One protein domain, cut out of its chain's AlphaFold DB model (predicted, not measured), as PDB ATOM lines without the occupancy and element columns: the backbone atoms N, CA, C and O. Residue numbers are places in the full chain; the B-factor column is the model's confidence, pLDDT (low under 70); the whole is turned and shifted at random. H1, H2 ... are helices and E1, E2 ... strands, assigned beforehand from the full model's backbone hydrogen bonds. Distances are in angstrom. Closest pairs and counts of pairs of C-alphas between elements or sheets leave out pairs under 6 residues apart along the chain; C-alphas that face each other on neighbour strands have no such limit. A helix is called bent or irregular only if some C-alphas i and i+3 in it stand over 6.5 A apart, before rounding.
ATOM      1  N   GLU A  35       9.266 -26.226  15.483       81.44
ATOM      2  CA  GLU A  35       8.921 -27.580  15.071       81.44
ATOM      3  C   GLU A  35      10.130 -28.501  15.184       81.44
ATOM      4  O   GLU A  35      11.212 -28.205  14.674       81.44
ATOM      5  N   ARG A  36       9.932 -29.660  15.815       85.25
ATOM      6  CA  ARG A  36      10.931 -30.727  15.846       85.25
ATOM      7  C   ARG A  36      10.884 -31.505  14.533       85.25
ATOM      8  O   ARG A  36       9.887 -32.158  14.231       85.25
ATOM      9  N   LEU A  37      11.976 -31.458  13.782       87.62
ATOM     10  CA  LEU A  37      12.092 -32.064  12.460       87.62
ATOM     11  C   LEU A  37      12.657 -33.474  12.475       87.62
ATOM     12  O   LEU A  37      12.264 -34.265  11.629       87.62
ATOM     13  N   ASP A  38      13.601 -33.784  13.361       92.00
ATOM     14  CA  ASP A  38      14.234 -35.103  13.449       92.00
ATOM     15  C   ASP A  38      14.948 -35.288  14.795       92.00
ATOM     16  O   ASP A  38      15.128 -34.328  15.545       92.00
ATOM     17  N   TRP A  39      15.342 -36.515  15.118       94.56
ATOM     18  CA  TRP A  39      16.163 -36.819  16.290       94.56
ATOM     19  C   TRP A  39      16.909 -38.142  16.122       94.56
ATOM     20  O   TRP A  39      16.532 -39.006  15.324       94.56
ATOM     21  N   GLN A  40      17.964 -38.323  16.914       93.88
ATOM     22  CA  GLN A  40      18.769 -39.537  16.881       93.88
ATOM     23  C   GLN A  40      17.911 -40.790  17.136       93.88
ATOM     24  O   GLN A  40      17.283 -40.939  18.184       93.88
ATOM     25  N   GLY A  41      17.891 -41.709  16.165       92.06
ATOM     26  CA  GLY A  41      17.119 -42.957  16.239       92.06
ATOM     27  C   GLY A  41      15.650 -42.848  15.805       92.06
ATOM     28  O   GLY A  41      14.940 -43.854  15.824       92.06
ATOM     29  N   ARG A  42      15.176 -41.678  15.346       92.69
ATOM     30  CA  ARG A  42      13.791 -41.517  14.869       92.69
ATOM     31  C   ARG A  42      13.425 -42.501  13.760       92.69
ATOM     32  O   ARG A  42      12.337 -43.069  13.781       92.69
ATOM     33  N   ALA A  43      14.329 -42.714  12.803       89.88
ATOM     34  CA  ALA A  43      14.101 -43.602  11.660       89.88
ATOM     35  C   ALA A  43      13.806 -45.057  12.069       89.88
ATOM     36  O   ALA A  43      13.158 -45.788  11.325       89.88
ATOM     37  N   THR A  44      14.247 -45.467  13.261       92.06
ATOM     38  CA  THR A  44      13.986 -46.792  13.840       92.06
ATOM     39  C   THR A  44      12.851 -46.781  14.868       92.06
ATOM     40  O   THR A  44      12.658 -47.770  15.566       92.06
ATOM     41  N   GLY A  45      12.108 -45.675  14.987       88.88
ATOM     42  CA  GLY A  45      10.995 -45.520  15.925       88.88
ATOM     43  C   GLY A  45      11.411 -45.235  17.370       88.88
ATOM     44  O   GLY A  45      10.580 -45.376  18.261       88.88
ATOM     45  N   ALA A  46      12.668 -44.853  17.621       91.12
ATOM     46  CA  ALA A  46      13.109 -44.518  18.972       91.12
ATOM     47  C   ALA A  46      12.454 -43.216  19.454       91.12
ATOM     48  O   ALA A  46      12.319 -42.259  18.687       91.12
ATOM     49  N   GLU A  47      12.088 -43.169  20.730       93.06
ATOM     50  CA  GLU A  47      11.647 -41.945  21.402       93.06
ATOM     51  C   GLU A  47      12.847 -41.137  21.921       93.06
ATOM     52  O   GLU A  47      13.980 -41.626  21.959       93.06
ATOM     53  N   VAL A  48      12.600 -39.884  22.316       93.31
ATOM     54  CA  VAL A  48      13.617 -39.060  22.984       93.31
ATOM     55  C   VAL A  48      13.831 -39.604  24.403       93.31
ATOM     56  O   VAL A  48      12.859 -39.668  25.156       93.31
ATOM     57  N   PRO A  49      15.061 -39.981  24.796       96.62
ATOM     58  CA  PRO A  49      15.318 -40.528  26.125       96.62
ATOM     59  C   PRO A  49      15.010 -39.538  27.256       96.62
ATOM     60  O   PRO A  49      15.278 -38.343  27.137       96.62
ATOM     61  N   ASN A  50      14.553 -40.045  28.403       95.81
ATOM     62  CA  ASN A  50      14.255 -39.224  29.584       95.81
ATOM     63  C   ASN A  50      15.459 -38.421  30.083       95.81
ATOM     64  O   ASN A  50      15.291 -37.293  30.536       95.81
ATOM     65  N   TRP A  51      16.675 -38.969  29.987       94.62
ATOM     66  CA  TRP A  51      17.878 -38.241  30.389       94.62
ATOM     67  C   TRP A  51      18.102 -36.989  29.524       94.62
ATOM     68  O   TRP A  51      18.608 -36.000  30.034       94.62
ATOM     69  N   VAL A  52      17.678 -36.984  28.252       94.88
ATOM     70  CA  VAL A  52      17.769 -35.804  27.368       94.88
ATOM     71  C   VAL A  52      16.813 -34.714  27.838       94.88
ATOM     72  O   VAL A  52      17.191 -33.547  27.901       94.88
ATOM     73  N   VAL A  53      15.591 -35.101  28.214       92.50
ATOM     74  CA  VAL A  53      14.614 -34.186  28.824       92.50
ATOM     75  C   VAL A  53      15.172 -33.629  30.133       92.50
ATOM     76  O   VAL A  53      15.165 -32.424  30.330       92.50
ATOM     77  N   ALA A  54      15.758 -34.485  30.971       88.94
ATOM     78  CA  ALA A  54      16.374 -34.073  32.225       88.94
ATOM     79  C   ALA A  54      17.556 -33.106  32.033       88.94
ATOM     80  O   ALA A  54      17.719 -32.205  32.849       88.94
ATOM     81  N   VAL A  55      18.357 -33.245  30.967       87.44
ATOM     82  CA  VAL A  55      19.381 -32.243  30.609       87.44
ATOM     83  C   VAL A  55      18.724 -30.911  30.244       87.44
ATOM     84  O   VAL A  55      19.160 -29.874  30.732       87.44
ATOM     85  N   GLY A  56      17.667 -30.928  29.427       84.81
ATOM     86  CA  GLY A  56      16.930 -29.717  29.049       84.81
ATOM     87  C   GLY A  56      16.254 -29.008  30.229       84.81
ATOM     88  O   GLY A  56      16.253 -27.784  30.279       84.81
ATOM     89  N   ASP A  57      15.743 -29.771  31.194       86.06
ATOM     90  CA  ASP A  57      15.083 -29.266  32.407       86.06
ATOM     91  C   ASP A  57      16.072 -28.929  33.537       86.06
ATOM     92  O   ASP A  57      15.658 -28.603  34.651       86.06
ATOM     93  N   ASN A  58      17.380 -29.056  33.289       80.75
ATOM     94  CA  ASN A  58      18.427 -28.872  34.292       80.75
ATOM     95  C   ASN A  58      18.242 -29.764  35.548       80.75
ATOM     96  O   ASN A  58      18.536 -29.396  36.688       80.75
ATOM     97  N   ASN A  59      17.731 -30.981  35.352       85.12
ATOM     98  CA  ASN A  59      17.413 -31.927  36.416       85.12
ATOM     99  C   ASN A  59      18.515 -32.983  36.586       85.12
ATOM    100  O   ASN A  59      18.349 -34.157  36.239       85.12
ATOM    101  N   LYS A  60      19.643 -32.583  37.185       83.12
ATOM    102  CA  LYS A  60      20.809 -33.461  37.412       83.12
ATOM    103  C   LYS A  60      20.473 -34.766  38.145       83.12
ATOM    104  O   LYS A  60      20.986 -35.816  37.775       83.12
ATOM    105  N   ARG A  61      19.571 -34.741  39.133       85.94
ATOM    106  CA  ARG A  61      19.156 -35.956  39.864       85.94
ATOM    107  C   ARG A  61      18.502 -36.975  38.936       85.94
ATOM    108  O   ARG A  61      18.749 -38.172  39.050       85.94
ATOM    109  N   GLN A  62      17.651 -36.500  38.034       88.44
ATOM    110  CA  GLN A  62      17.023 -37.367  37.051       88.44
ATOM    111  C   GLN A  62      18.047 -37.869  36.028       88.44
ATOM    112  O   GLN A  62      17.997 -39.043  35.694       88.44
ATOM    113  N   ILE A  63      19.023 -37.052  35.612       90.81
ATOM    114  CA  ILE A  63      20.134 -37.516  34.760       90.81
ATOM    115  C   ILE A  63      20.889 -38.672  35.431       90.81
ATOM    116  O   ILE A  63      21.047 -39.723  34.817       90.81
ATOM    117  N   VAL A  64      21.310 -38.497  36.691       90.50
ATOM    118  CA  VAL A  64      22.048 -39.518  37.458       90.50
ATOM    119  C   VAL A  64      21.257 -40.819  37.534       90.50
ATOM    120  O   VAL A  64      21.794 -41.883  37.249       90.50
ATOM    121  N   LYS A  65      19.962 -40.728  37.851       92.50
ATOM    122  CA  LYS A  65      19.087 -41.894  37.972       92.50
ATOM    123  C   LYS A  65      18.853 -42.608  36.638       92.50
ATOM    124  O   LYS A  65      18.917 -43.829  36.584       92.50
ATOM    125  N   GLU A  66      18.528 -41.871  35.577       93.94
ATOM    126  CA  GLU A  66      18.208 -42.457  34.266       93.94
ATOM    127  C   GLU A  66      19.443 -43.077  33.590       93.94
ATOM    128  O   GLU A  66      19.293 -43.941  32.728       93.94
ATOM    129  N   LEU A  67      20.649 -42.641  33.969       95.06
ATOM    130  CA  LEU A  67      21.920 -43.136  33.433       95.06
ATOM    131  C   LEU A  67      22.711 -44.030  34.402       95.06
ATOM    132  O   LEU A  67      23.817 -44.429  34.049       95.06
ATOM    133  N   ASP A  68      22.159 -44.355  35.576       94.38
ATOM    134  CA  ASP A  68      22.801 -45.206  36.597       94.38
ATOM    135  C   ASP A  68      24.201 -44.701  37.011       94.38
ATOM    136  O   ASP A  68      25.201 -45.416  36.966       94.38
ATOM    137  N   LEU A  69      24.284 -43.413  37.364       91.50
ATOM    138  CA  LEU A  69      25.540 -42.708  37.665       91.50
ATOM    139  C   LEU A  69      25.751 -42.449  39.163       91.50
ATOM    140  O   LEU A  69      26.427 -41.489  39.539       91.50
ATOM    141  N   ASP A  70      25.184 -43.284  40.032       87.81
ATOM    142  CA  ASP A  70      25.401 -43.172  41.475       87.81
ATOM    143  C   ASP A  70      26.903 -43.281  41.809       87.81
ATOM    144  O   ASP A  70      27.614 -44.179  41.350       87.81
ATOM    145  N   GLY A  71      27.412 -42.345  42.615       86.25
ATOM    146  CA  GLY A  71      28.839 -42.269  42.952       86.25
ATOM    147  C   GLY A  71      29.730 -41.655  41.863       86.25
ATOM    148  O   GLY A  71      30.958 -41.801  41.922       86.25
ATOM    149  N   TYR A  72      29.137 -40.963  40.887       88.62
ATOM    150  CA  TYR A  72      29.849 -40.154  39.907       88.62
ATOM    151  C   TYR A  72      29.517 -38.670  40.061       88.62
ATOM    152  O   TYR A  72      28.375 -38.278  40.276       88.62
ATOM    153  N   MET A  73      30.529 -37.843  39.830       86.31
ATOM    154  CA  MET A  73      30.357 -36.437  39.504       86.31
ATOM    155  C   MET A  73      29.877 -36.338  38.058       86.31
ATOM    156  O   MET A  73      30.524 -36.891  37.165       86.31
ATOM    157  N   VAL A  74      28.763 -35.643  37.827       88.31
ATOM    158  CA  VAL A  74      28.129 -35.539  36.501       88.31
ATOM    159  C   VAL A  74      28.106 -34.098  35.995       88.31
ATOM    160  O   VAL A  74      27.707 -33.183  36.722       88.31
ATOM    161  N   TRP A  75      28.477 -33.925  34.725       88.12
ATOM    162  CA  TRP A  75      28.355 -32.691  33.950       88.12
ATOM    163  C   TRP A  75      27.497 -32.942  32.715       88.12
ATOM    164  O   TRP A  75      27.649 -33.959  32.038       88.12
ATOM    165  N   SER A  76      26.607 -32.006  32.404       89.25
ATOM    166  CA  SER A  76      25.736 -32.087  31.235       89.25
ATOM    167  C   SER A  76      25.769 -30.798  30.435       89.25
ATOM    168  O   SER A  76      25.778 -29.712  31.009       89.25
ATOM    169  N   PHE A  77      25.734 -30.941  29.115       85.62
ATOM    170  CA  PHE A  77      25.828 -29.842  28.164       85.62
ATOM    171  C   PHE A  77      24.680 -29.916  27.168       85.62
ATOM    172  O   PHE A  77      24.325 -31.013  26.717       85.62
ATOM    173  N   ASN A  78      24.144 -28.756  26.801       86.25
ATOM    174  CA  ASN A  78      23.223 -28.592  25.689       86.25
ATOM    175  C   ASN A  78      23.653 -27.404  24.813       86.25
ATOM    176  O   ASN A  78      23.581 -26.246  25.213       86.25
ATOM    177  N   SER A  79      24.057 -27.692  23.580       85.81
ATOM    178  CA  SER A  79      24.576 -26.671  22.664       85.81
ATOM    179  C   SER A  79      23.732 -26.629  21.399       85.81
ATOM    180  O   SER A  79      23.286 -27.665  20.900       85.81
ATOM    181  N   ASN A  80      23.467 -25.427  20.893       88.50
ATOM    182  CA  ASN A  80      22.575 -25.205  19.760       88.50
ATOM    183  C   ASN A  80      23.322 -24.594  18.578       88.50
ATOM    184  O   ASN A  80      24.129 -23.685  18.749       88.50
ATOM    185  N   GLY A  81      23.024 -25.054  17.366       87.44
ATOM    186  CA  GLY A  81      23.643 -24.526  16.153       87.44
ATOM    187  C   GLY A  81      23.245 -25.287  14.887       87.44
ATOM    188  O   GLY A  81      22.648 -26.360  14.960       87.44
ATOM    189  N   PRO A  82      23.529 -24.746  13.696       87.94
ATOM    190  CA  PRO A  82      23.094 -25.344  12.434       87.94
ATOM    191  C   PRO A  82      23.947 -26.538  11.970       87.94
ATOM    192  O   PRO A  82      23.491 -27.291  11.110       87.94
ATOM    193  N   ASP A  83      25.141 -26.736  12.537       90.81
ATOM    194  CA  ASP A  83      26.074 -27.811  12.178       90.81
ATOM    195  C   ASP A  83      26.291 -28.766  13.362       90.81
ATOM    196  O   ASP A  83      26.914 -28.418  14.364       90.81
ATOM    197  N   LEU A  84      25.767 -29.987  13.237       90.75
ATOM    198  CA  LEU A  84      25.863 -31.009  14.275       90.75
ATOM    199  C   LEU A  84      27.307 -31.467  14.528       90.75
ATOM    200  O   LEU A  84      27.671 -31.685  15.683       90.75
ATOM    201  N   ASP A  85      28.120 -31.621  13.485       92.25
ATOM    202  CA  ASP A  85      29.484 -32.144  13.612       92.25
ATOM    203  C   ASP A  85      30.394 -31.115  14.288       92.25
ATOM    204  O   ASP A  85      31.258 -31.466  15.104       92.25
ATOM    205  N   PHE A  86      30.171 -29.833  13.988       88.44
ATOM    206  CA  PHE A  86      30.813 -28.737  14.702       88.44
ATOM    207  C   PHE A  86      30.410 -28.728  16.179       88.44
ATOM    208  O   PHE A  86      31.293 -28.752  17.036       88.44
ATOM    209  N   LEU A  87      29.105 -28.764  16.482       88.81
ATOM    210  CA  LEU A  87      28.608 -28.756  17.864       88.81
ATOM    211  C   LEU A  87      29.191 -29.903  18.685       88.81
ATOM    212  O   LEU A  87      29.703 -29.675  19.774       88.81
ATOM    213  N   GLN A  88      29.178 -31.124  18.145       91.12
ATOM    214  CA  GLN A  88      29.756 -32.285  18.821       91.12
ATOM    215  C   GLN A  88      31.231 -32.059  19.161       91.12
ATOM    216  O   GLN A  88      31.642 -32.241  20.304       91.12
ATOM    217  N   ASN A  89      32.033 -31.626  18.185       88.81
ATOM    218  CA  ASN A  89      33.457 -31.395  18.405       88.81
ATOM    219  C   ASN A  89      33.728 -30.248  19.382       88.81
ATOM    220  O   ASN A  89      34.649 -30.354  20.191       88.81
ATOM    221  N   TRP A  90      32.966 -29.162  19.286       84.69
ATOM    222  CA  TRP A  90      33.128 -27.983  20.125       84.69
ATOM    223  C   TRP A  90      32.757 -28.279  21.580       84.69
ATOM    224  O   TRP A  90      33.583 -28.069  22.472       84.69
ATOM    225  N   THR A  91      31.579 -28.863  21.813       84.69
ATOM    226  CA  THR A  91      31.122 -29.255  23.151       84.69
ATOM    227  C   THR A  91      32.093 -30.228  23.808       84.69
ATOM    228  O   THR A  91      32.521 -30.019  24.942       84.69
ATOM    229  N   ASP A  92      32.529 -31.253  23.075       85.88
ATOM    230  CA  ASP A  92      33.376 -32.304  23.637       85.88
ATOM    231  C   ASP A  92      34.807 -31.853  23.954       85.88
ATOM    232  O   ASP A  92      35.447 -32.411  24.846       85.88
ATOM    233  N   LYS A  93      35.353 -30.899  23.190       82.06
ATOM    234  CA  LYS A  93      36.781 -30.545  23.265       82.06
ATOM    235  C   LYS A  93      37.037 -29.208  23.935       82.06
ATOM    236  O   LYS A  93      38.060 -29.066  24.601       82.06
ATOM    237  N   VAL A  94      36.153 -28.238  23.732       75.81
ATOM    238  CA  VAL A  94      36.355 -26.856  24.177       75.81
ATOM    239  C   VAL A  94      35.507 -26.571  25.409       75.81
ATOM    240  O   VAL A  94      36.060 -26.224  26.452       75.81
ATOM    241  N   GLU A  95      34.192 -26.784  25.326       75.44
ATOM    242  CA  GLU A  95      33.267 -26.458  26.424       75.44
ATOM    243  C   GLU A  95      33.493 -27.344  27.643       75.44
ATOM    244  O   GLU A  95      33.479 -26.858  28.773       75.44
ATOM    245  N   LEU A  96      33.743 -28.635  27.427       79.31
ATOM    246  CA  LEU A  96      33.943 -29.586  28.511       79.31
ATOM    247  C   LEU A  96      35.049 -29.140  29.478       79.31
ATOM    248  O   LEU A  96      34.866 -29.154  30.692       79.31
ATOM    249  N   GLN A  97      36.203 -28.720  28.954       75.44
ATOM    250  CA  GLN A  97      37.360 -28.405  29.794       75.44
ATOM    251  C   GLN A  97      37.167 -27.124  30.609       75.44
ATOM    252  O   GLN A  97      37.486 -27.107  31.801       75.44
ATOM    253  N   SER A  98      36.655 -26.059  29.985       72.75
ATOM    254  CA  SER A  98      36.442 -24.775  30.661       72.75
ATOM    255  C   SER A  98      35.352 -24.881  31.727       72.75
ATOM    256  O   SER A  98      35.556 -24.446  32.862       72.75
ATOM    257  N   ASN A  99      34.234 -25.531  31.404       75.62
ATOM    258  CA  ASN A  99      33.095 -25.643  32.310       75.62
ATOM    259  C   ASN A  99      33.355 -26.578  33.482       75.62
ATOM    260  O   ASN A  99      32.927 -26.285  34.595       75.62
ATOM    261  N   VAL A 100      34.083 -27.679  33.283       80.44
ATOM    262  CA  VAL A 100      34.403 -28.580  34.395       80.44
ATOM    263  C   VAL A 100      35.279 -27.867  35.425       80.44
ATOM    264  O   VAL A 100      34.934 -27.859  36.604       80.44
ATOM    265  N   ALA A 101      36.356 -27.196  35.006       74.50
ATOM    266  CA  ALA A 101      37.216 -26.445  35.926       74.50
ATOM    267  C   ALA A 101      36.454 -25.313  36.641       74.50
ATOM    268  O   ALA A 101      36.555 -25.164  37.864       74.50
ATOM    269  N   GLN A 102      35.635 -24.560  35.901       79.25
ATOM    270  CA  GLN A 102      34.818 -23.489  36.467       79.25
ATOM    271  C   GLN A 102      33.778 -24.026  37.459       79.25
ATOM    272  O   GLN A 102      33.606 -23.461  38.541       79.25
ATOM    273  N   SER A 103      33.126 -25.143  37.132       80.50
ATOM    274  CA  SER A 103      32.132 -25.789  37.987       80.50
ATOM    275  C   SER A 103      32.742 -26.251  39.306       80.50
ATOM    276  O   SER A 103      32.133 -26.075  40.361       80.50
ATOM    277  N   ILE A 104      33.949 -26.818  39.258       83.06
ATOM    278  CA  ILE A 104      34.702 -27.250  40.441       83.06
ATOM    279  C   ILE A 104      35.007 -26.052  41.339       83.06
ATOM    280  O   ILE A 104      34.650 -26.060  42.518       83.06
ATOM    281  N   SER A 105      35.636 -25.018  40.771       83.38
ATOM    282  CA  SER A 105      36.037 -23.824  41.519       83.38
ATOM    283  C   SER A 105      34.828 -23.110  42.130       83.38
ATOM    284  O   SER A 105      34.841 -22.767  43.310       83.38
ATOM    285  N   THR A 106      33.736 -22.983  41.372       83.81
ATOM    286  CA  THR A 106      32.501 -22.335  41.832       83.81
ATOM    287  C   THR A 106      31.834 -23.120  42.961       83.81
ATOM    288  O   THR A 106      31.509 -22.545  43.997       83.81
ATOM    289  N   SER A 107      31.652 -24.433  42.796       82.56
ATOM    290  CA  SER A 107      30.899 -25.251  43.761       82.56
ATOM    291  C   SER A 107      31.633 -25.374  45.097       82.56
ATOM    292  O   SER A 107      31.043 -25.168  46.160       82.56
ATOM    293  N   ILE A 108      32.938 -25.654  45.055       83.81
ATOM    294  CA  ILE A 108      33.761 -25.730  46.268       83.81
ATOM    295  C   ILE A 108      33.976 -24.330  46.854       83.81
ATOM    296  O   ILE A 108      33.956 -24.178  48.073       83.81
ATOM    297  N   GLY A 109      34.133 -23.300  46.017       85.69
ATOM    298  CA  GLY A 109      34.250 -21.905  46.442       85.69
ATOM    299  C   GLY A 109      33.038 -21.449  47.254       85.69
ATOM    300  O   GLY A 109      33.207 -21.004  48.385       85.69
ATOM    301  N   ARG A 110      31.815 -21.661  46.746       85.31
ATOM    302  CA  ARG A 110      30.564 -21.356  47.471       85.31
ATOM    303  C   ARG A 110      30.454 -22.129  48.785       85.31
ATOM    304  O   ARG A 110      30.112 -21.554  49.817       85.31
ATOM    305  N   ALA A 111      30.766 -23.426  48.774       83.94
ATOM    306  CA  ALA A 111      30.741 -24.246  49.986       83.94
ATOM    307  C   ALA A 111      31.768 -23.766  51.028       83.94
ATOM    308  O   ALA A 111      31.469 -23.724  52.223       83.94
ATOM    309  N   THR A 112      32.954 -23.363  50.568       86.88
ATOM    310  CA  THR A 112      34.033 -22.821  51.403       86.88
ATOM    311  C   THR A 112      33.637 -21.472  51.982       86.88
ATOM    312  O   THR A 112      33.739 -21.278  53.189       86.88
ATOM    313  N   GLU A 113      33.112 -20.564  51.161       87.50
ATOM    314  CA  GLU A 113      32.602 -19.264  51.595       87.50
ATOM    315  C   GLU A 113      31.519 -19.420  52.669       87.50
ATOM    316  O   GLU A 113      31.589 -18.779  53.717       87.50
ATOM    317  N   ALA A 114      30.550 -20.313  52.450       84.94
ATOM    318  CA  ALA A 114      29.500 -20.599  53.422       84.94
ATOM    319  C   ALA A 114      30.069 -21.142  54.744       84.94
ATOM    320  O   ALA A 114      29.652 -20.708  55.819       84.94
ATOM    321  N   SER A 115      31.036 -22.063  54.679       85.75
ATOM    322  CA  SER A 115      31.688 -22.622  55.869       85.75
ATOM    323  C   SER A 115      32.502 -21.578  56.638       85.75
ATOM    324  O   SER A 115      32.465 -21.570  57.865       85.75
ATOM    325  N   LEU A 116      33.202 -20.685  55.935       88.19
ATOM    326  CA  LEU A 116      33.981 -19.604  56.540       88.19
ATOM    327  C   LEU A 116      33.075 -18.540  57.169       88.19
ATOM    328  O   LEU A 116      33.305 -18.145  58.305       88.19
ATOM    329  N   LYS A 117      32.002 -18.118  56.484       87.44
ATOM    330  CA  LYS A 117      31.023 -17.151  57.016       87.44
ATOM    331  C   LYS A 117      30.295 -17.662  58.260       87.44
ATOM    332  O   LYS A 117      29.908 -16.866  59.112       87.44
ATOM    333  N   ALA A 118      30.085 -18.973  58.358       87.25
ATOM    334  CA  ALA A 118      29.479 -19.589  59.533       87.25
ATOM    335  C   ALA A 118      30.421 -19.612  60.753       87.25
ATOM    336  O   ALA A 118      29.947 -19.726  61.884       87.25
ATOM    337  N   GLU A 119      31.736 -19.503  60.545       89.88
ATOM    338  CA  GLU A 119      32.744 -19.553  61.601       89.88
ATOM    339  C   GLU A 119      33.102 -18.145  62.098       89.88
ATOM    340  O   GLU A 119      33.898 -17.421  61.505       89.88
ATOM    341  N   GLN A 120      32.528 -17.760  63.238       86.19
ATOM    342  CA  GLN A 120      32.679 -16.414  63.805       86.19
ATOM    343  C   GLN A 120      34.074 -16.139  64.387       86.19
ATOM    344  O   GLN A 120      34.405 -14.986  64.657       86.19
ATOM    345  N   SER A 121      34.883 -17.177  64.625       87.25
ATOM    346  CA  SER A 121      36.215 -17.032  65.225       87.25
ATOM    347  C   SER A 121      37.312 -16.612  64.238       87.25
ATOM    348  O   SER A 121      38.418 -16.273  64.667       87.25
ATOM    349  N   ILE A 122      37.025 -16.607  62.932       85.94
ATOM    350  CA  ILE A 122      37.985 -16.238  61.888       85.94
ATOM    351  C   ILE A 122      37.733 -14.796  61.446       85.94
ATOM    352  O   ILE A 122      36.620 -14.422  61.086       85.94
ATOM    353  N   ASP A 123      38.791 -13.984  61.440       89.75
ATOM    354  CA  ASP A 123      38.739 -12.624  60.896       89.75
ATOM    355  C   ASP A 123      38.384 -12.628  59.399       89.75
ATOM    356  O   ASP A 123      38.893 -13.448  58.631       89.75
ATOM    357  N   THR A 124      37.565 -11.668  58.966       88.19
ATOM    358  CA  THR A 124      37.077 -11.573  57.582       88.19
ATOM    359  C   THR A 124      38.208 -11.515  56.561       88.19
ATOM    360  O   THR A 124      38.140 -12.189  55.541       88.19
ATOM    361  N   THR A 125      39.303 -10.814  56.862       90.75
ATOM    362  CA  THR A 125      40.467 -10.712  55.967       90.75
ATOM    363  C   THR A 125      41.129 -12.071  55.753       90.75
ATOM    364  O   THR A 125      41.573 -12.392  54.648       90.75
ATOM    365  N   LYS A 126      41.211 -12.886  56.812       89.44
ATOM    366  CA  LYS A 126      41.761 -14.245  56.727       89.44
ATOM    367  C   LYS A 126      40.830 -15.165  55.941       89.44
ATOM    368  O   LYS A 126      41.321 -15.922  55.108       89.44
ATOM    369  N   SER A 127      39.521 -15.064  56.168       89.19
ATOM    370  CA  SER A 127      38.507 -15.811  55.416       89.19
ATOM    371  C   SER A 127      38.539 -15.475  53.924       89.19
ATOM    372  O   SER A 127      38.623 -16.382  53.100       89.19
ATOM    373  N   ASP A 128      38.567 -14.190  53.567       91.75
ATOM    374  CA  ASP A 128      38.610 -13.738  52.172       91.75
ATOM    375  C   ASP A 128      39.889 -14.207  51.473       91.75
ATOM    376  O   ASP A 128      39.859 -14.668  50.329       91.75
ATOM    377  N   LYS A 129      41.027 -14.146  52.179       93.12
ATOM    378  CA  LYS A 129      42.288 -14.673  51.660       93.12
ATOM    379  C   LYS A 129      42.223 -16.186  51.446       93.12
ATOM    380  O   LYS A 129      42.612 -16.647  50.379       93.12
ATOM    381  N   ALA A 130      41.718 -16.947  52.416       91.25
ATOM    382  CA  ALA A 130      41.598 -18.397  52.296       91.25
ATOM    383  C   ALA A 130      40.683 -18.793  51.128       91.25
ATOM    384  O   ALA A 130      41.034 -19.668  50.339       91.25
ATOM    385  N   LEU A 131      39.548 -18.108  50.964       91.94
ATOM    386  CA  LEU A 131      38.640 -18.320  49.839       91.94
ATOM    387  C   LEU A 131      39.325 -18.027  48.494       91.94
ATOM    388  O   LEU A 131      39.197 -18.806  47.547       91.94
ATOM    389  N   LYS A 132      40.089 -16.930  48.412       93.62
ATOM    390  CA  LYS A 132      40.870 -16.585  47.218       93.62
ATOM    391  C   LYS A 132      41.932 -17.640  46.900       93.62
ATOM    392  O   LYS A 132      42.077 -18.029  45.744       93.62
ATOM    393  N   ASP A 133      42.666 -18.100  47.906       93.25
ATOM    394  CA  ASP A 133      43.709 -19.113  47.741       93.25
ATOM    395  C   ASP A 133      43.103 -20.432  47.224       93.25
ATOM    396  O   ASP A 133      43.584 -20.990  46.238       93.25
ATOM    397  N   VAL A 134      41.988 -20.880  47.816       90.44
ATOM    398  CA  VAL A 134      41.255 -22.087  47.392       90.44
ATOM    399  C   VAL A 134      40.744 -21.960  45.958       90.44
ATOM    400  O   VAL A 134      41.009 -22.828  45.130       90.44
ATOM    401  N   THR A 135      40.043 -20.875  45.630       89.06
ATOM    402  CA  THR A 135      39.491 -20.665  44.276       89.06
ATOM    403  C   THR A 135      40.582 -20.569  43.207       89.06
ATOM    404  O   THR A 135      40.398 -21.095  42.109       89.06
ATOM    405  N   THR A 136      41.742 -19.989  43.541       91.12
ATOM    406  CA  THR A 136      42.918 -19.917  42.654       91.12
ATOM    407  C   THR A 136      43.529 -21.294  42.390       91.12
ATOM    408  O   THR A 136      43.860 -21.619  41.250       91.12
ATOM    409  N   VAL A 137      43.693 -22.121  43.426       90.50
ATOM    410  CA  VAL A 137      44.193 -23.494  43.256       90.50
ATOM    411  C   VAL A 137      43.224 -24.298  42.386       90.50
ATOM    412  O   VAL A 137      43.629 -24.930  41.411       90.50
ATOM    413  N   LEU A 138      41.926 -24.211  42.682       86.88
ATOM    414  CA  LEU A 138      40.901 -24.992  41.998       86.88
ATOM    415  C   LEU A 138      40.686 -24.588  40.537       86.88
ATOM    416  O   LEU A 138      40.416 -25.460  39.714       86.88
ATOM    417  N   SER A 139      40.859 -23.314  40.171       84.31
ATOM    418  CA  SER A 139      40.760 -22.887  38.765       84.31
ATOM    419  C   SER A 139      41.842 -23.502  37.869       84.31
ATOM    420  O   SER A 139      41.672 -23.600  36.654       84.31
ATOM    421  N   ASN A 140      42.959 -23.932  38.463       83.88
ATOM    422  CA  ASN A 140      44.064 -24.569  37.747       83.88
ATOM    423  C   ASN A 140      43.940 -26.095  37.681       83.88
ATOM    424  O   ASN A 140      44.725 -26.742  36.985       83.88
ATOM    425  N   VAL A 141      42.947 -26.681  38.358       83.62
ATOM    426  CA  VAL A 141      42.740 -28.127  38.351       83.62
ATOM    427  C   VAL A 141      42.420 -28.602  36.939       83.62
ATOM    428  O   VAL A 141      41.603 -28.035  36.208       83.62
ATOM    429  N   ARG A 142      43.082 -29.689  36.553       77.81
ATOM    430  CA  ARG A 142      42.752 -30.481  35.371       77.81
ATOM    431  C   ARG A 142      42.294 -31.841  35.863       77.81
ATOM    432  O   ARG A 142      43.075 -32.557  36.484       77.81
ATOM    433  N   VAL A 143      41.032 -32.176  35.618       77.75
ATOM    434  CA  VAL A 143      40.515 -33.498  35.969       77.75
ATOM    435  C   VAL A 143      40.814 -34.493  34.856       77.75
ATOM    436  O   VAL A 143      40.574 -34.238  33.679       77.75
ATOM    437  N   ASN A 144      41.345 -35.641  35.250       84.56
ATOM    438  CA  ASN A 144      41.640 -36.777  34.392       84.56
ATOM    439  C   ASN A 144      40.637 -37.900  34.659       84.56
ATOM    440  O   ASN A 144      40.191 -38.077  35.796       84.56
ATOM    441  N   GLY A 145      40.331 -38.688  33.625       86.25
ATOM    442  CA  GLY A 145      39.375 -39.800  33.709       86.25
ATOM    443  C   GLY A 145      37.913 -39.386  33.534       86.25
ATOM    444  O   GLY A 145      37.026 -40.123  33.945       86.25
ATOM    445  N   LEU A 146      37.669 -38.200  32.975       88.94
ATOM    446  CA  LEU A 146      36.336 -37.754  32.592       88.94
ATOM    447  C   LEU A 146      35.876 -38.548  31.362       88.94
ATOM    448  O   LEU A 146      36.557 -38.552  30.335       88.94
ATOM    449  N   GLU A 147      34.738 -39.221  31.473       92.50
ATOM    450  CA  GLU A 147      34.211 -40.118  30.447       92.50
ATOM    451  C   GLU A 147      32.904 -39.585  29.877       92.50
ATOM    452  O   GLU A 147      32.061 -39.052  30.601       92.50
ATOM    453  N   LYS A 148      32.717 -39.758  28.568       93.88
ATOM    454  CA  LYS A 148      31.449 -39.457  27.915       93.88
ATOM    455  C   LYS A 148      30.498 -40.626  28.106       93.88
ATOM    456  O   LYS A 148      30.725 -41.698  27.551       93.88
ATOM    457  N   ILE A 149      29.432 -40.405  28.861       95.88
ATOM    458  CA  ILE A 149      28.458 -41.444  29.202       95.88
ATOM    459  C   ILE A 149      27.381 -41.548  28.131       95.88
ATOM    460  O   ILE A 149      27.035 -42.642  27.689       95.88
ATOM    461  N   ALA A 150      26.845 -40.404  27.708       96.06
ATOM    462  CA  ALA A 150      25.738 -40.362  26.769       96.06
ATOM    463  C   ALA A 150      25.811 -39.127  25.874       96.06
ATOM    464  O   ALA A 150      26.336 -38.076  26.251       96.06
ATOM    465  N   SER A 151      25.256 -39.258  24.673       96.38
ATOM    466  CA  SER A 151      25.037 -38.140  23.767       96.38
ATOM    467  C   SER A 151      23.776 -38.334  22.939       96.38
ATOM    468  O   SER A 151      23.324 -39.458  22.704       96.38
ATOM    469  N   TYR A 152      23.182 -37.216  22.536       96.69
ATOM    470  CA  TYR A 152      21.958 -37.203  21.754       96.69
ATOM    471  C   TYR A 152      21.854 -35.921  20.945       96.69
ATOM    472  O   TYR A 152      22.413 -34.894  21.324       96.69
ATOM    473  N   TRP A 153      21.099 -35.953  19.854       96.25
ATOM    474  CA  TRP A 153      20.796 -34.747  19.101       96.25
ATOM    475  C   TRP A 153      19.332 -34.687  18.690       96.25
ATOM    476  O   TRP A 153      18.682 -35.702  18.418       96.25
ATOM    477  N   ILE A 154      18.830 -33.458  18.624       94.06
ATOM    478  CA  ILE A 154      17.506 -33.120  18.114       94.06
ATOM    479  C   ILE A 154      17.691 -32.096  17.003       94.06
ATOM    480  O   ILE A 154      18.399 -31.113  17.181       94.06
ATOM    481  N   LYS A 155      17.050 -32.319  15.859       93.50
ATOM    482  CA  LYS A 155      16.961 -31.354  14.768       93.50
ATOM    483  C   LYS A 155      15.604 -30.675  14.825       93.50
ATOM    484  O   LYS A 155      14.569 -31.341  14.784       93.50
ATOM    485  N   SER A 156      15.607 -29.356  14.837       90.62
ATOM    486  CA  SER A 156      14.407 -28.533  14.866       90.62
ATOM    487  C   SER A 156      14.492 -27.428  13.827       90.62
ATOM    488  O   SER A 156      15.550 -27.150  13.262       90.62
ATOM    489  N   ARG A 157      13.360 -26.789  13.563       86.81
ATOM    490  CA  ARG A 157      13.301 -25.536  12.827       86.81
ATOM    491  C   ARG A 157      12.526 -24.494  13.611       86.81
ATOM    492  O   ARG A 157      11.577 -24.827  14.318       86.81
ATOM    493  N   PHE A 158      12.927 -23.244  13.460       83.06
ATOM    494  CA  PHE A 158      12.230 -22.095  14.020       83.06
ATOM    495  C   PHE A 158      12.083 -21.016  12.953       83.06
ATOM    496  O   PHE A 158      12.913 -20.911  12.051       83.06
ATOM    497  N   SER A 159      11.028 -20.218  13.044       81.06
ATOM    498  CA  SER A 159      10.882 -19.014  12.226       81.06
ATOM    499  C   SER A 159      10.916 -17.788  13.118       81.06
ATOM    500  O   SER A 159      10.189 -17.731  14.094       81.06
ATOM    501  N   GLU A 160      11.693 -16.769  12.774       75.25
ATOM    502  CA  GLU A 160      11.630 -15.476  13.476       75.25
ATOM    503  C   GLU A 160      10.283 -14.760  13.229       75.25
ATOM    504  O   GLU A 160       9.888 -13.853  13.964       75.25
ATOM    505  N   SER A 161       9.531 -15.200  12.214       75.94
ATOM    506  CA  SER A 161       8.159 -14.773  11.972       75.94
ATOM    507  C   SER A 161       7.175 -15.580  12.820       75.94
ATOM    508  O   SER A 161       7.168 -16.808  12.813       75.94
ATOM    509  N   ALA A 162       6.230 -14.889  13.464       70.75
ATOM    510  CA  ALA A 162       5.098 -15.527  14.145       70.75
ATOM    511  C   ALA A 162       4.149 -16.282  13.189       70.75
ATOM    512  O   ALA A 162       3.290 -17.043  13.630       70.75
ATOM    513  N   LYS A 163       4.237 -16.015  11.878       75.31
ATOM    514  CA  LYS A 163       3.409 -16.622  10.826       75.31
ATOM    515  C   LYS A 163       4.284 -16.902   9.599       75.31
ATOM    516  O   LYS A 163       4.215 -16.132   8.635       75.31
ATOM    517  N   PRO A 164       5.135 -17.939   9.642       76.25
ATOM    518  CA  PRO A 164       5.906 -18.352   8.475       76.25
ATOM    519  C   PRO A 164       4.957 -18.709   7.327       76.25
ATOM    520  O   PRO A 164       3.910 -19.324   7.540       76.25
ATOM    521  N   LYS A 165       5.290 -18.269   6.114       78.56
ATOM    522  CA  LYS A 165       4.474 -18.439   4.902       78.56
ATOM    523  C   LYS A 165       5.103 -19.414   3.911       78.56
ATOM    524  O   LYS A 165       4.385 -19.938   3.064       78.56
ATOM    525  N   ALA A 166       6.406 -19.651   4.016       79.94
ATOM    526  CA  ALA A 166       7.150 -20.609   3.208       79.94
ATOM    527  C   ALA A 166       8.217 -21.331   4.046       79.94
ATOM    528  O   ALA A 166       8.637 -20.834   5.088       79.94
ATOM    529  N   ASP A 167       8.698 -22.483   3.567       75.19
ATOM    530  CA  ASP A 167       9.785 -23.225   4.226       75.19
ATOM    531  C   ASP A 167      11.086 -22.408   4.323       75.19
ATOM    532  O   ASP A 167      11.852 -22.591   5.264       75.19
ATOM    533  N   SER A 168      11.306 -21.459   3.405       79.19
ATOM    534  CA  SER A 168      12.434 -20.518   3.447       79.19
ATOM    535  C   SER A 168      12.403 -19.563   4.643       79.19
ATOM    536  O   SER A 168      13.422 -18.956   4.951       79.19
ATOM    537  N   ASP A 169      11.254 -19.416   5.309       81.56
ATOM    538  CA  ASP A 169      11.113 -18.566   6.498       81.56
ATOM    539  C   ASP A 169      11.595 -19.275   7.775       81.56
ATOM    540  O   ASP A 169      11.539 -18.695   8.864       81.56
ATOM    541  N   TYR A 170      12.017 -20.537   7.660       82.94
ATOM    542  CA  TYR A 170      12.511 -21.344   8.763       82.94
ATOM    543  C   TYR A 170      14.028 -21.497   8.719       82.94
ATOM    544  O   TYR A 170      14.615 -21.880   7.708       82.94
ATOM    545  N   LYS A 171      14.651 -21.310   9.879       85.25
ATOM    546  CA  LYS A 171      16.039 -21.675  10.141       85.25
ATOM    547  C   LYS A 171      16.071 -23.050  10.797       85.25
ATOM    548  O   LYS A 171      15.301 -23.325  11.718       85.25
ATOM    549  N   THR A 172      16.937 -23.928  10.298       87.88
ATOM    550  CA  THR A 172      17.166 -25.257  10.885       87.88
ATOM    551  C   THR A 172      18.257 -25.164  11.940       87.88
ATOM    552  O   THR A 172      19.276 -24.519  11.715       87.88
ATOM    553  N   MET A 173      18.058 -25.846  13.062       90.06
ATOM    554  CA  MET A 173      19.006 -25.895  14.164       90.06
ATOM    555  C   MET A 173      19.070 -27.305  14.741       90.06
ATOM    556  O   MET A 173      18.056 -27.995  14.843       90.06
ATOM    557  N   TYR A 174      20.265 -27.726  15.122       92.31
ATOM    558  CA  TYR A 174      20.492 -28.888  15.958       92.31
ATOM    559  C   TYR A 174      20.672 -28.435  17.401       92.31
ATOM    560  O   TYR A 174      21.343 -27.441  17.665       92.31
ATOM    561  N   THR A 175      20.096 -29.194  18.322       92.50
ATOM    562  CA  THR A 175      20.463 -29.179  19.733       92.50
ATOM    563  C   THR A 175      21.233 -30.454  20.015       92.50
ATOM    564  O   THR A 175      20.710 -31.555  19.808       92.50
ATOM    565  N   TYR A 176      22.471 -30.305  20.465       94.50
ATOM    566  CA  TYR A 176      23.337 -31.391  20.872       94.50
ATOM    567  C   TYR A 176      23.362 -31.504  22.393       94.50
ATOM    568  O   TYR A 176      23.624 -30.522  23.075       94.50
ATOM    569  N   TYR A 177      23.106 -32.700  22.908       94.00
ATOM    570  CA  TYR A 177      23.124 -33.021  24.328       94.00
ATOM    571  C   TYR A 177      24.278 -33.973  24.613       94.00
ATOM    572  O   TYR A 177      24.448 -34.973  23.907       94.00
ATOM    573  N   SER A 178      25.034 -33.716  25.676       94.06
ATOM    574  CA  SER A 178      26.041 -34.658  26.163       94.06
ATOM    575  C   SER A 178      26.062 -34.736  27.683       94.06
ATOM    576  O   SER A 178      25.836 -33.742  28.369       94.06
ATOM    577  N   VAL A 179      26.324 -35.937  28.198       93.62
ATOM    578  CA  VAL A 179      26.523 -36.203  29.623       93.62
ATOM    579  C   VAL A 179      27.894 -36.827  29.810       93.62
ATOM    580  O   VAL A 179      28.235 -37.826  29.172       93.62
ATOM    581  N   TRP A 180      28.658 -36.229  30.711       92.69
ATOM    582  CA  TRP A 180      29.999 -36.635  31.083       92.69
ATOM    583  C   TRP A 180      30.049 -36.938  32.569       92.69
ATOM    584  O   TRP A 180      29.385 -36.273  33.366       92.69
ATOM    585  N   ALA A 181      30.844 -37.931  32.946       91.44
ATOM    586  CA  ALA A 181      30.949 -38.343  34.331       91.44
ATOM    587  C   ALA A 181      32.381 -38.695  34.733       91.44
ATOM    588  O   ALA A 181      33.197 -39.131  33.921       91.44
ATOM    589  N   LEU A 182      32.675 -38.508  36.014       89.75
ATOM    590  CA  LEU A 182      33.929 -38.883  36.656       89.75
ATOM    591  C   LEU A 182      33.602 -39.527  37.996       89.75
ATOM    592  O   LEU A 182      32.826 -38.969  38.763       89.75
ATOM    593  N   LYS A 183      34.212 -40.670  38.318       90.50
ATOM    594  CA  LYS A 183      33.981 -41.308  39.621       90.50
ATOM    595  C   LYS A 183      34.320 -40.356  40.767       90.50
ATOM    596  O   LYS A 183      35.396 -39.748  40.766       90.50
ATOM    597  N   SER A 184      33.437 -40.257  41.758       86.94
ATOM    598  CA  SER A 184      33.579 -39.300  42.859       86.94
ATOM    599  C   SER A 184      34.839 -39.538  43.695       86.94
ATOM    600  O   SER A 184      35.453 -38.587  44.173       86.94
ATOM    601  N   ASP A 185      35.303 -40.786  43.809       87.25
ATOM    602  CA  ASP A 185      36.555 -41.121  44.497       87.25
ATOM    603  C   ASP A 185      37.793 -40.593  43.746       87.25
ATOM    604  O   ASP A 185      38.731 -40.068  44.351       87.25
ATOM    605  N   LEU A 186      37.798 -40.712  42.416       88.75
ATOM    606  CA  LEU A 186      38.858 -40.212  41.551       88.75
ATOM    607  C   LEU A 186      38.839 -38.686  41.489       88.75
ATOM    608  O   LEU A 186      39.903 -38.066  41.496       88.75
ATOM    609  N   TYR A 187      37.652 -38.088  41.480       87.56
ATOM    610  CA  TYR A 187      37.479 -36.651  41.626       87.56
ATOM    611  C   TYR A 187      38.067 -36.153  42.954       87.56
ATOM    612  O   TYR A 187      38.980 -35.329  42.946       87.56
ATOM    613  N   GLN A 188      37.640 -36.726  44.084       85.38
ATOM    614  CA  GLN A 188      38.119 -36.366  45.421       85.38
ATOM    615  C   GLN A 188      39.646 -36.449  45.531       85.38
ATOM    616  O   GLN A 188      40.275 -35.543  46.074       85.38
ATOM    617  N   ARG A 189      40.262 -37.518  45.006       88.38
ATOM    618  CA  ARG A 189      41.727 -37.665  45.006       88.38
ATOM    619  C   ARG A 189      42.422 -36.533  44.256       88.38
ATOM    620  O   ARG A 189      43.441 -36.041  44.729       88.38
ATOM    621  N   GLN A 190      41.883 -36.126  43.109       88.94
ATOM    622  CA  GLN A 190      42.473 -35.069  42.286       88.94
ATOM    623  C   GLN A 190      42.306 -33.688  42.917       88.94
ATOM    624  O   GLN A 190      43.259 -32.912  42.922       88.94
ATOM    625  N   ILE A 191      41.149 -33.409  43.522       88.25
ATOM    626  CA  ILE A 191      40.953 -32.181  44.300       88.25
ATOM    627  C   ILE A 191      41.915 -32.148  45.488       88.25
ATOM    628  O   ILE A 191      42.650 -31.180  45.646       88.25
ATOM    629  N   ASN A 192      41.995 -33.224  46.275       86.62
ATOM    630  CA  ASN A 192      42.898 -33.296  47.428       86.62
ATOM    631  C   ASN A 192      44.371 -33.138  47.043       86.62
ATOM    632  O   ASN A 192      45.134 -32.541  47.799       86.62
ATOM    633  N   ALA A 193      44.774 -33.666  45.885       88.94
ATOM    634  CA  ALA A 193      46.119 -33.466  45.360       88.94
ATOM    635  C   ALA A 193      46.372 -31.988  45.028       88.94
ATOM    636  O   ALA A 193      47.394 -31.453  45.441       88.94
ATOM    637  N   ALA A 194      45.429 -31.314  44.366       88.50
ATOM    638  CA  ALA A 194      45.556 -29.891  44.052       88.50
ATOM    639  C   ALA A 194      45.642 -29.015  45.309       88.50
ATOM    640  O   ALA A 194      46.411 -28.061  45.347       88.50
ATOM    641  N   MET A 195      44.921 -29.367  46.378       88.12
ATOM    642  CA  MET A 195      44.974 -28.623  47.644       88.12
ATOM    643  C   MET A 195      46.362 -28.620  48.308       88.12
ATOM    644  O   MET A 195      46.588 -27.815  49.210       88.12
ATOM    645  N   GLN A 196      47.297 -29.477  47.883       88.44
ATOM    646  CA  GLN A 196      48.687 -29.439  48.354       88.44
ATOM    647  C   GLN A 196      49.430 -28.174  47.898       88.44
ATOM    648  O   GLN A 196      50.389 -27.778  48.554       88.44
ATOM    649  N   ASP A 197      48.952 -27.513  46.841       91.69
ATOM    650  CA  ASP A 197      49.518 -26.267  46.313       91.69
ATOM    651  C   ASP A 197      48.978 -25.012  47.027       91.69
ATOM    652  O   ASP A 197      49.224 -23.881  46.598       91.69
ATOM    653  N   LEU A 198      48.225 -25.182  48.121       90.81
ATOM    654  CA  LEU A 198      47.765 -24.057  48.929       90.81
ATOM    655  C   LEU A 198      48.953 -23.275  49.520       90.81
ATOM    656  O   LEU A 198      49.902 -23.877  50.031       90.81
ATOM    657  N   PRO A 199      48.881 -21.931  49.553       91.12
ATOM    658  CA  PRO A 199      49.870 -21.114  50.243       91.12
ATOM    659  C   PRO A 199      50.051 -21.546  51.701       91.12
ATOM    660  O   PRO A 199      49.075 -21.808  52.407       91.12
ATOM    661  N   GLU A 200      51.301 -21.562  52.174       87.75
ATOM    662  CA  GLU A 200      51.685 -22.076  53.498       87.75
ATOM    663  C   GLU A 200      50.860 -21.460  54.641       87.75
ATOM    664  O   GLU A 200      50.419 -22.165  55.544       87.75
ATOM    665  N   ASN A 201      50.566 -20.159  54.558       85.00
ATOM    666  CA  ASN A 201      49.760 -19.442  55.550       85.00
ATOM    667  C   ASN A 201      48.315 -19.958  55.667       85.00
ATOM    668  O   ASN A 201      47.693 -19.772  56.709       85.00
ATOM    669  N   THR A 202      47.775 -20.538  54.598       84.75
ATOM    670  CA  THR A 202      46.430 -21.121  54.549       84.75
ATOM    671  C   THR A 202      46.506 -22.614  54.878       84.75
ATOM    672  O   THR A 202      45.697 -23.110  55.655       84.75
ATOM    673  N   ALA A 203      47.528 -23.308  54.368       83.62
ATOM    674  CA  ALA A 203      47.747 -24.737  54.586       83.62
ATOM    675  C   ALA A 203      48.114 -25.106  56.039       83.62
ATOM    676  O   ALA A 203      47.786 -26.197  56.499       83.62
ATOM    677  N   GLN A 204      48.799 -24.222  56.771       87.75
ATOM    678  CA  GLN A 204      49.212 -24.476  58.157       87.75
ATOM    679  C   GLN A 204      48.177 -24.050  59.204       87.75
ATOM    680  O   GLN A 204      48.347 -24.388  60.375       87.75
ATOM    681  N   ASP A 205      47.115 -23.333  58.821       89.12
ATOM    682  CA  ASP A 205      46.031 -22.977  59.740       89.12
ATOM    683  C   ASP A 205      45.072 -24.177  59.903       89.12
ATOM    684  O   ASP A 205      44.348 -24.531  58.964       89.12
ATOM    685  N   PRO A 206      45.030 -24.830  61.083       88.06
ATOM    686  CA  PRO A 206      44.267 -26.064  61.255       88.06
ATOM    687  C   PRO A 206      42.756 -25.858  61.141       88.06
ATOM    688  O   PRO A 206      42.033 -26.780  60.760       88.06
ATOM    689  N   LEU A 207      42.260 -24.667  61.495       86.38
ATOM    690  CA  LEU A 207      40.837 -24.365  61.434       86.38
ATOM    691  C   LEU A 207      40.415 -24.122  59.983       86.38
ATOM    692  O   LEU A 207      39.429 -24.716  59.543       86.38
ATOM    693  N   LEU A 208      41.192 -23.340  59.224       88.31
ATOM    694  CA  LEU A 208      40.938 -23.124  57.795       88.31
ATOM    695  C   LEU A 208      40.967 -24.444  57.024       88.31
ATOM    696  O   LEU A 208      40.009 -24.763  56.322       88.31
ATOM    697  N   MET A 209      42.000 -25.266  57.222       88.69
ATOM    698  CA  MET A 209      42.107 -26.554  56.532       88.69
ATOM    699  C   MET A 209      40.973 -27.519  56.877       88.69
ATOM    700  O   MET A 209      40.498 -28.248  56.002       88.69
ATOM    701  N   LYS A 210      40.479 -27.494  58.119       89.12
ATOM    702  CA  LYS A 210      39.308 -28.280  58.522       89.12
ATOM    703  C   LYS A 210      38.038 -27.819  57.800       89.12
ATOM    704  O   LYS A 210      37.256 -28.663  57.361       89.12
ATOM    705  N   LEU A 211      37.816 -26.509  57.682       86.69
ATOM    706  CA  LEU A 211      36.636 -25.951  57.010       86.69
ATOM    707  C   LEU A 211      36.679 -26.169  55.494       86.69
ATOM    708  O   LEU A 211      35.664 -26.539  54.905       86.69
ATOM    709  N   ILE A 212      37.849 -26.008  54.878       87.00
ATOM    710  CA  ILE A 212      38.071 -26.249  53.447       87.00
ATOM    711  C   ILE A 212      37.839 -27.728  53.119       87.00
ATOM    712  O   ILE A 212      37.029 -28.041  52.252       87.00
ATOM    713  N   THR A 213      38.467 -28.645  53.867       87.94
ATOM    714  CA  THR A 213      38.288 -30.096  53.671       87.94
ATOM    715  C   THR A 213      36.819 -30.496  53.789       87.94
ATOM    716  O   THR A 213      36.284 -31.157  52.902       87.94
ATOM    717  N   ARG A 214      36.127 -30.010  54.828       85.62
ATOM    718  CA  ARG A 214      34.693 -30.264  55.009       85.62
ATOM    719  C   ARG A 214      33.857 -29.722  53.850       85.62
ATOM    720  O   ARG A 214      32.851 -30.327  53.500       85.62
ATOM    721  N   SER A 215      34.231 -28.576  53.287       84.88
ATOM    722  CA  SER A 215      33.507 -27.973  52.164       84.88
ATOM    723  C   SER A 215      33.629 -28.832  50.910       84.88
ATOM    724  O   SER A 215      32.623 -29.076  50.257       84.88
ATOM    725  N   ILE A 216      34.822 -29.366  50.636       83.81
ATOM    726  CA  ILE A 216      35.063 -30.299  49.529       83.81
ATOM    727  C   ILE A 216      34.239 -31.579  49.715       83.81
ATOM    728  O   ILE A 216      33.496 -31.966  48.814       83.81
ATOM    729  N   GLU A 217      34.324 -32.199  50.896       81.88
ATOM    730  CA  GLU A 217      33.546 -33.401  51.226       81.88
ATOM    731  C   GLU A 217      32.046 -33.137  51.076       81.88
ATOM    732  O   GLU A 217      31.334 -33.921  50.458       81.88
ATOM    733  N   LYS A 218      31.559 -32.000  51.585       78.94
ATOM    734  CA  LYS A 218      30.153 -31.613  51.472       78.94
ATOM    735  C   LYS A 218      29.737 -31.401  50.023       78.94
ATOM    736  O   LYS A 218      28.644 -31.816  49.686       78.94
ATOM    737  N   THR A 219      30.550 -30.783  49.169       75.50
ATOM    738  CA  THR A 219      30.214 -30.621  47.744       75.50
ATOM    739  C   THR A 219      30.075 -31.975  47.053       75.50
ATOM    740  O   THR A 219      29.147 -32.164  46.280       75.50
ATOM    741  N   ILE A 220      30.939 -32.935  47.385       68.56
ATOM    742  CA  ILE A 220      30.914 -34.282  46.798       68.56
ATOM    743  C   ILE A 220      29.740 -35.111  47.338       68.56
ATOM    744  O   ILE A 220      29.127 -35.863  46.591       68.56
ATOM    745  N   LEU A 221      29.397 -34.947  48.619       56.88
ATOM    746  CA  LEU A 221      28.286 -35.648  49.273       56.88
ATOM    747  C   LEU A 221      26.916 -35.008  48.991       56.88
ATOM    748  O   LEU A 221      25.912 -35.707  48.949       56.88
ATOM    749  N   ASN A 222      26.851 -33.688  48.799       54.50
ATOM    750  CA  ASN A 222      25.617 -32.963  48.485       54.50
ATOM    751  C   ASN A 222      25.299 -32.940  46.983       54.50
ATOM    752  O   ASN A 222      24.230 -32.443  46.623       54.50
ATOM    753  N   GLU A 223      26.143 -33.500  46.110       51.12
ATOM    754  CA  GLU A 223      25.708 -33.839  44.746       51.12
ATOM    755  C   GLU A 223      24.488 -34.787  44.769       51.12
ATOM    756  O   GLU A 223      23.638 -34.702  43.880       51.12
ATOM    757  N   ASP A 224      24.304 -35.571  45.843       39.62
ATOM    758  CA  ASP A 224      23.094 -36.374  46.090       39.62
ATOM    759  C   ASP A 224      21.859 -35.524  46.475       39.62
ATOM    760  O   ASP A 224      20.715 -35.996  46.442       39.62
ATOM    761  N   SER A 225      22.037 -34.247  46.831       34.12
ATOM    762  CA  SER A 225      20.991 -33.405  47.420       34.12
ATOM    763  C   SER A 225      20.957 -31.962  46.889       34.12
ATOM    764  O   SER A 225      21.015 -31.020  47.667       34.12
ATOM    765  N   GLY A 226      20.724 -31.802  45.584       39.84
ATOM    766  CA  GLY A 226      19.881 -30.725  45.039       39.84
ATOM    767  C   GLY A 226      20.488 -29.326  44.802       39.84
ATOM    768  O   GLY A 226      21.122 -28.738  45.666       39.84
ATOM    769  N   SER A 227      20.131 -28.806  43.620       36.34
ATOM    770  CA  SER A 227      19.877 -27.406  43.221       36.34
ATOM    771  C   SER A 227      20.975 -26.431  42.782       36.34
ATOM    772  O   SER A 227      20.591 -25.351  42.352       36.34
ATOM    773  N   ASP A 228      22.257 -26.779  42.722       40.50
ATOM    774  CA  ASP A 228      23.255 -25.861  42.137       40.50
ATOM    775  C   ASP A 228      23.887 -26.489  40.889       40.50
ATOM    776  O   ASP A 228      24.917 -27.157  40.956       40.50
ATOM    777  N   ALA A 229      23.230 -26.330  39.739       40.06
ATOM    778  CA  ALA A 229      23.697 -26.883  38.473       40.06
ATOM    779  C   ALA A 229      24.470 -25.848  37.644       40.06
ATOM    780  O   ALA A 229      23.978 -24.752  37.393       40.06
ATOM    781  N   ASN A 230      25.660 -26.236  37.178       44.53
ATOM    782  CA  ASN A 230      26.315 -25.623  36.024       44.53
ATOM    783  C   ASN A 230      25.860 -26.384  34.773       44.53
ATOM    784  O   ASN A 230      26.449 -27.409  34.429       44.53
ATOM    785  N   VAL A 231      24.802 -25.907  34.119       42.88
ATOM    786  CA  VAL A 231      24.558 -26.197  32.701       42.88
ATOM    787  C   VAL A 231      25.099 -25.001  31.941       42.88
ATOM    788  O   VAL A 231      24.677 -23.878  32.191       42.88
ATOM    789  N   SER A 232      26.056 -25.222  31.045       52.16
ATOM    790  CA  SER A 232      26.450 -24.184  30.097       52.16
ATOM    791  C   SER A 232      25.617 -24.357  28.836       52.16
ATOM    792  O   SER A 232      25.832 -25.330  28.105       52.16
ATOM    793  N   SER A 233      24.683 -23.441  28.585       50.41
ATOM    794  CA  SER A 233      24.032 -23.347  27.283       50.41
ATOM    795  C   SER A 233      24.830 -22.410  26.388       50.41
ATOM    796  O   SER A 233      25.240 -21.310  26.771       50.41
ATOM    797  N   ILE A 234      25.125 -22.899  25.191       51.16
ATOM    798  CA  ILE A 234      25.911 -22.171  24.203       51.16
ATOM    799  C   ILE A 234      25.147 -22.190  22.886       51.16
ATOM    800  O   ILE A 234      24.598 -23.215  22.462       51.16
ATOM    801  N   SER A 235      25.104 -21.030  22.241       55.44
ATOM    802  CA  SER A 235      24.526 -20.861  20.914       55.44
ATOM    803  C   SER A 235      25.622 -20.511  19.912       55.44
ATOM    804  O   SER A 235      26.406 -19.582  20.109       55.44
ATOM    805  N   TYR A 236      25.698 -21.282  18.829       58.50
ATOM    806  CA  TYR A 236      26.577 -21.013  17.698       58.50
ATOM    807  C   TYR A 236      25.781 -20.403  16.542       58.50
ATOM    808  O   TYR A 236      24.768 -20.953  16.099       58.50
ATOM    809  N   ASP A 237      26.269 -19.274  16.040       57.53
ATOM    810  CA  ASP A 237      25.712 -18.549  14.906       57.53
ATOM    811  C   ASP A 237      26.626 -18.736  13.686       57.53
ATOM    812  O   ASP A 237      27.729 -18.190  13.629       57.53
ATOM    813  N   ALA A 238      26.163 -19.502  12.694       50.22
ATOM    814  CA  ALA A 238      26.937 -19.778  11.483       50.22
ATOM    815  C   ALA A 238      26.948 -18.631  10.462       50.22
ATOM    816  O   ALA A 238      27.750 -18.666   9.532       50.22
ATOM    817  N   GLU A 239      26.071 -17.628  10.585       56.88
ATOM    818  CA  GLU A 239      26.107 -16.448   9.707       56.88
ATOM    819  C   GLU A 239      27.250 -15.512  10.114       56.88
ATOM    820  O   GLU A 239      27.871 -14.869   9.267       56.88
ATOM    821  N   THR A 240      27.536 -15.456  11.413       64.12
ATOM    822  CA  THR A 240      28.582 -14.602  11.988       64.12
ATOM    823  C   THR A 240      29.853 -15.359  12.371       64.12
ATOM    824  O   THR A 240      30.852 -14.716  12.680       64.12
ATOM    825  N   ASP A 241      29.824 -16.694  12.332       57.78
ATOM    826  CA  ASP A 241      30.875 -17.585  12.836       57.78
ATOM    827  C   ASP A 241      31.266 -17.262  14.290       57.78
ATOM    828  O   ASP A 241      32.439 -17.207  14.662       57.78
ATOM    829  N   THR A 242      30.258 -16.987  15.126       60.28
ATOM    830  CA  THR A 242      30.459 -16.626  16.536       60.28
ATOM    831  C   THR A 242      29.802 -17.621  17.484       60.28
ATOM    832  O   THR A 242      28.707 -18.128  17.240       60.28
ATOM    833  N   VAL A 243      30.487 -17.889  18.597       50.69
ATOM    834  CA  VAL A 243      29.980 -18.670  19.730       50.69
ATOM    835  C   VAL A 243      29.554 -17.694  20.823       50.69
ATOM    836  O   VAL A 243      30.357 -16.864  21.253       50.69
ATOM    837  N   LYS A 244      28.300 -17.784  21.268       66.38
ATOM    838  CA  LYS A 244      27.755 -16.997  22.377       66.38
ATOM    839  C   LYS A 244      27.521 -17.901  23.577       66.38
ATOM    840  O   LYS A 244      26.908 -18.959  23.449       66.38
ATOM    841  N   TYR A 245      28.001 -17.453  24.727       52.09
ATOM    842  CA  TYR A 245      27.712 -18.060  26.018       52.09
ATOM    843  C   TYR A 245      26.446 -17.404  26.554       52.09
ATOM    844  O   TYR A 245      26.382 -16.173  26.603       52.09
TER     845      TYR A 245
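Overview. This is residues 35 to 245 of the 254 residues of an uncharacterized protein of Treponema sp (UniProt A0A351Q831). An elongated model with two lobes: a twisted six-stranded sheet, with the long helix H3 packed on one face and the short hairpin H1 and H2 on the other, and a helical lobe where H3 runs out beyond the sheet. There H4 and H7 pack on the far part of H3, H5 packs on H4 and H7, and short H6 lies at the far end; the loop of residues 159 to 170 makes the opposite end. The printed part has 211 residues, with seven named helices and six named strands in the order E1 H1 H2 E2 H3 H4 E3 E4 H5 H6 H7 E5 E6. The class is mixed, helices and strands; the sheet, E1 E3 E4 E2 E5 E6, is mixed too, with E2 and E5 parallel. The whole is only just loose, close to compact, with a radius of gyration of the C-alphas of 20.7 A and spans of 68 by 36 by 27 A.

Along the chain. E1, residues 35 to 39, begins at C-alpha 35 (8.921, -27.580, 15.071). H1 is residues 50 to 56, H2 60 to 66, and E2 72 to 81, 29.1 A long. H3, residues 84 to 118, is 46.8 A long, from (25.863, -31.009, 14.275) to (29.479, -19.589, 59.533), with a kink of 40 degrees near residue 97; it is neither bent nor irregular, but only just: C-alphas 92 and 95 are 6.5 A apart. H4 is residues 124 to 139, 22.3 A. E3, residues 147 to 158, 32.8 A, bends by 51 degrees at residue 150; E4, 171 to 183, is 39.7 A. H5 is residues 184 to 197, H6 200 to 203, H7 206 to 222, 23.6 A. E5 is residues 232 to 237, and E6, 242 to 245, ends at C-alpha 245 (27.712, -18.060, 26.018).

Arrangement. E1 and E3 are antiparallel (N 37 and O 155, 2.8 A), as are the hairpin E3 and E4 (N 152 and O 177, 2.9 A), E4 and E2 (N 77 and O 178, 2.9 A) and the hairpin E5 and E6 (N 235 and O 244, 3.0 A); E2 and E5 are parallel (N 80 and O 234, 2.9 A). The sheet is in three layers, helices on both faces: H3 on one, H1 and H2 on the other, at heights over the sheet of 8.6 A and 9.6 A. H1 and H2 form a helical hairpin, touching at Trp 51 and Ile 63, C-alphas 5.0 A apart. H3, with residues 101 to 117 alone, touches H4 in a helical hairpin at a shallow tilt of 22 degrees, opposite ways; the closest C-alphas, of Ser 105 and Leu 138, are 5.0 A apart. With residues 107 to 116 alone it touches H7 at a steep tilt of 47 degrees, Ala 111 and Ser 215 having C-alphas 5.1 A apart. H5 only grazes the sheet, with residues 184 to 188; its residues 191 to 197 touch H4, the closest C-alphas, of Val 137 and Ala 194, 6.6 A apart, and its residues 184 to 188 touch H7, those of Ser 184 and Ile 220 6.9 A apart. H6 and H7 only just touch, only at the corner, with 3 pairs of C-alphas within 8 A, the closest those of Ala 203 and Met 209, 6.2 A apart. H3 and H5 are apart. Every O i to N i+4 pair is within hydrogen-bond range in H1, H2, H4 and H7, but 27 of 31 in H3 and 8 of 10 in H5; H6 is too short for such a pair.

Size, cuts and confidence. The two C-alphas farthest apart, of Lys 165 and Gln 204, are 69.8 A apart. The printed part has no cut, and the E3 to E4 link, 12 residues, is long. The mean pLDDT of the printed part is 82.8; residues 220 to 245 are under 70.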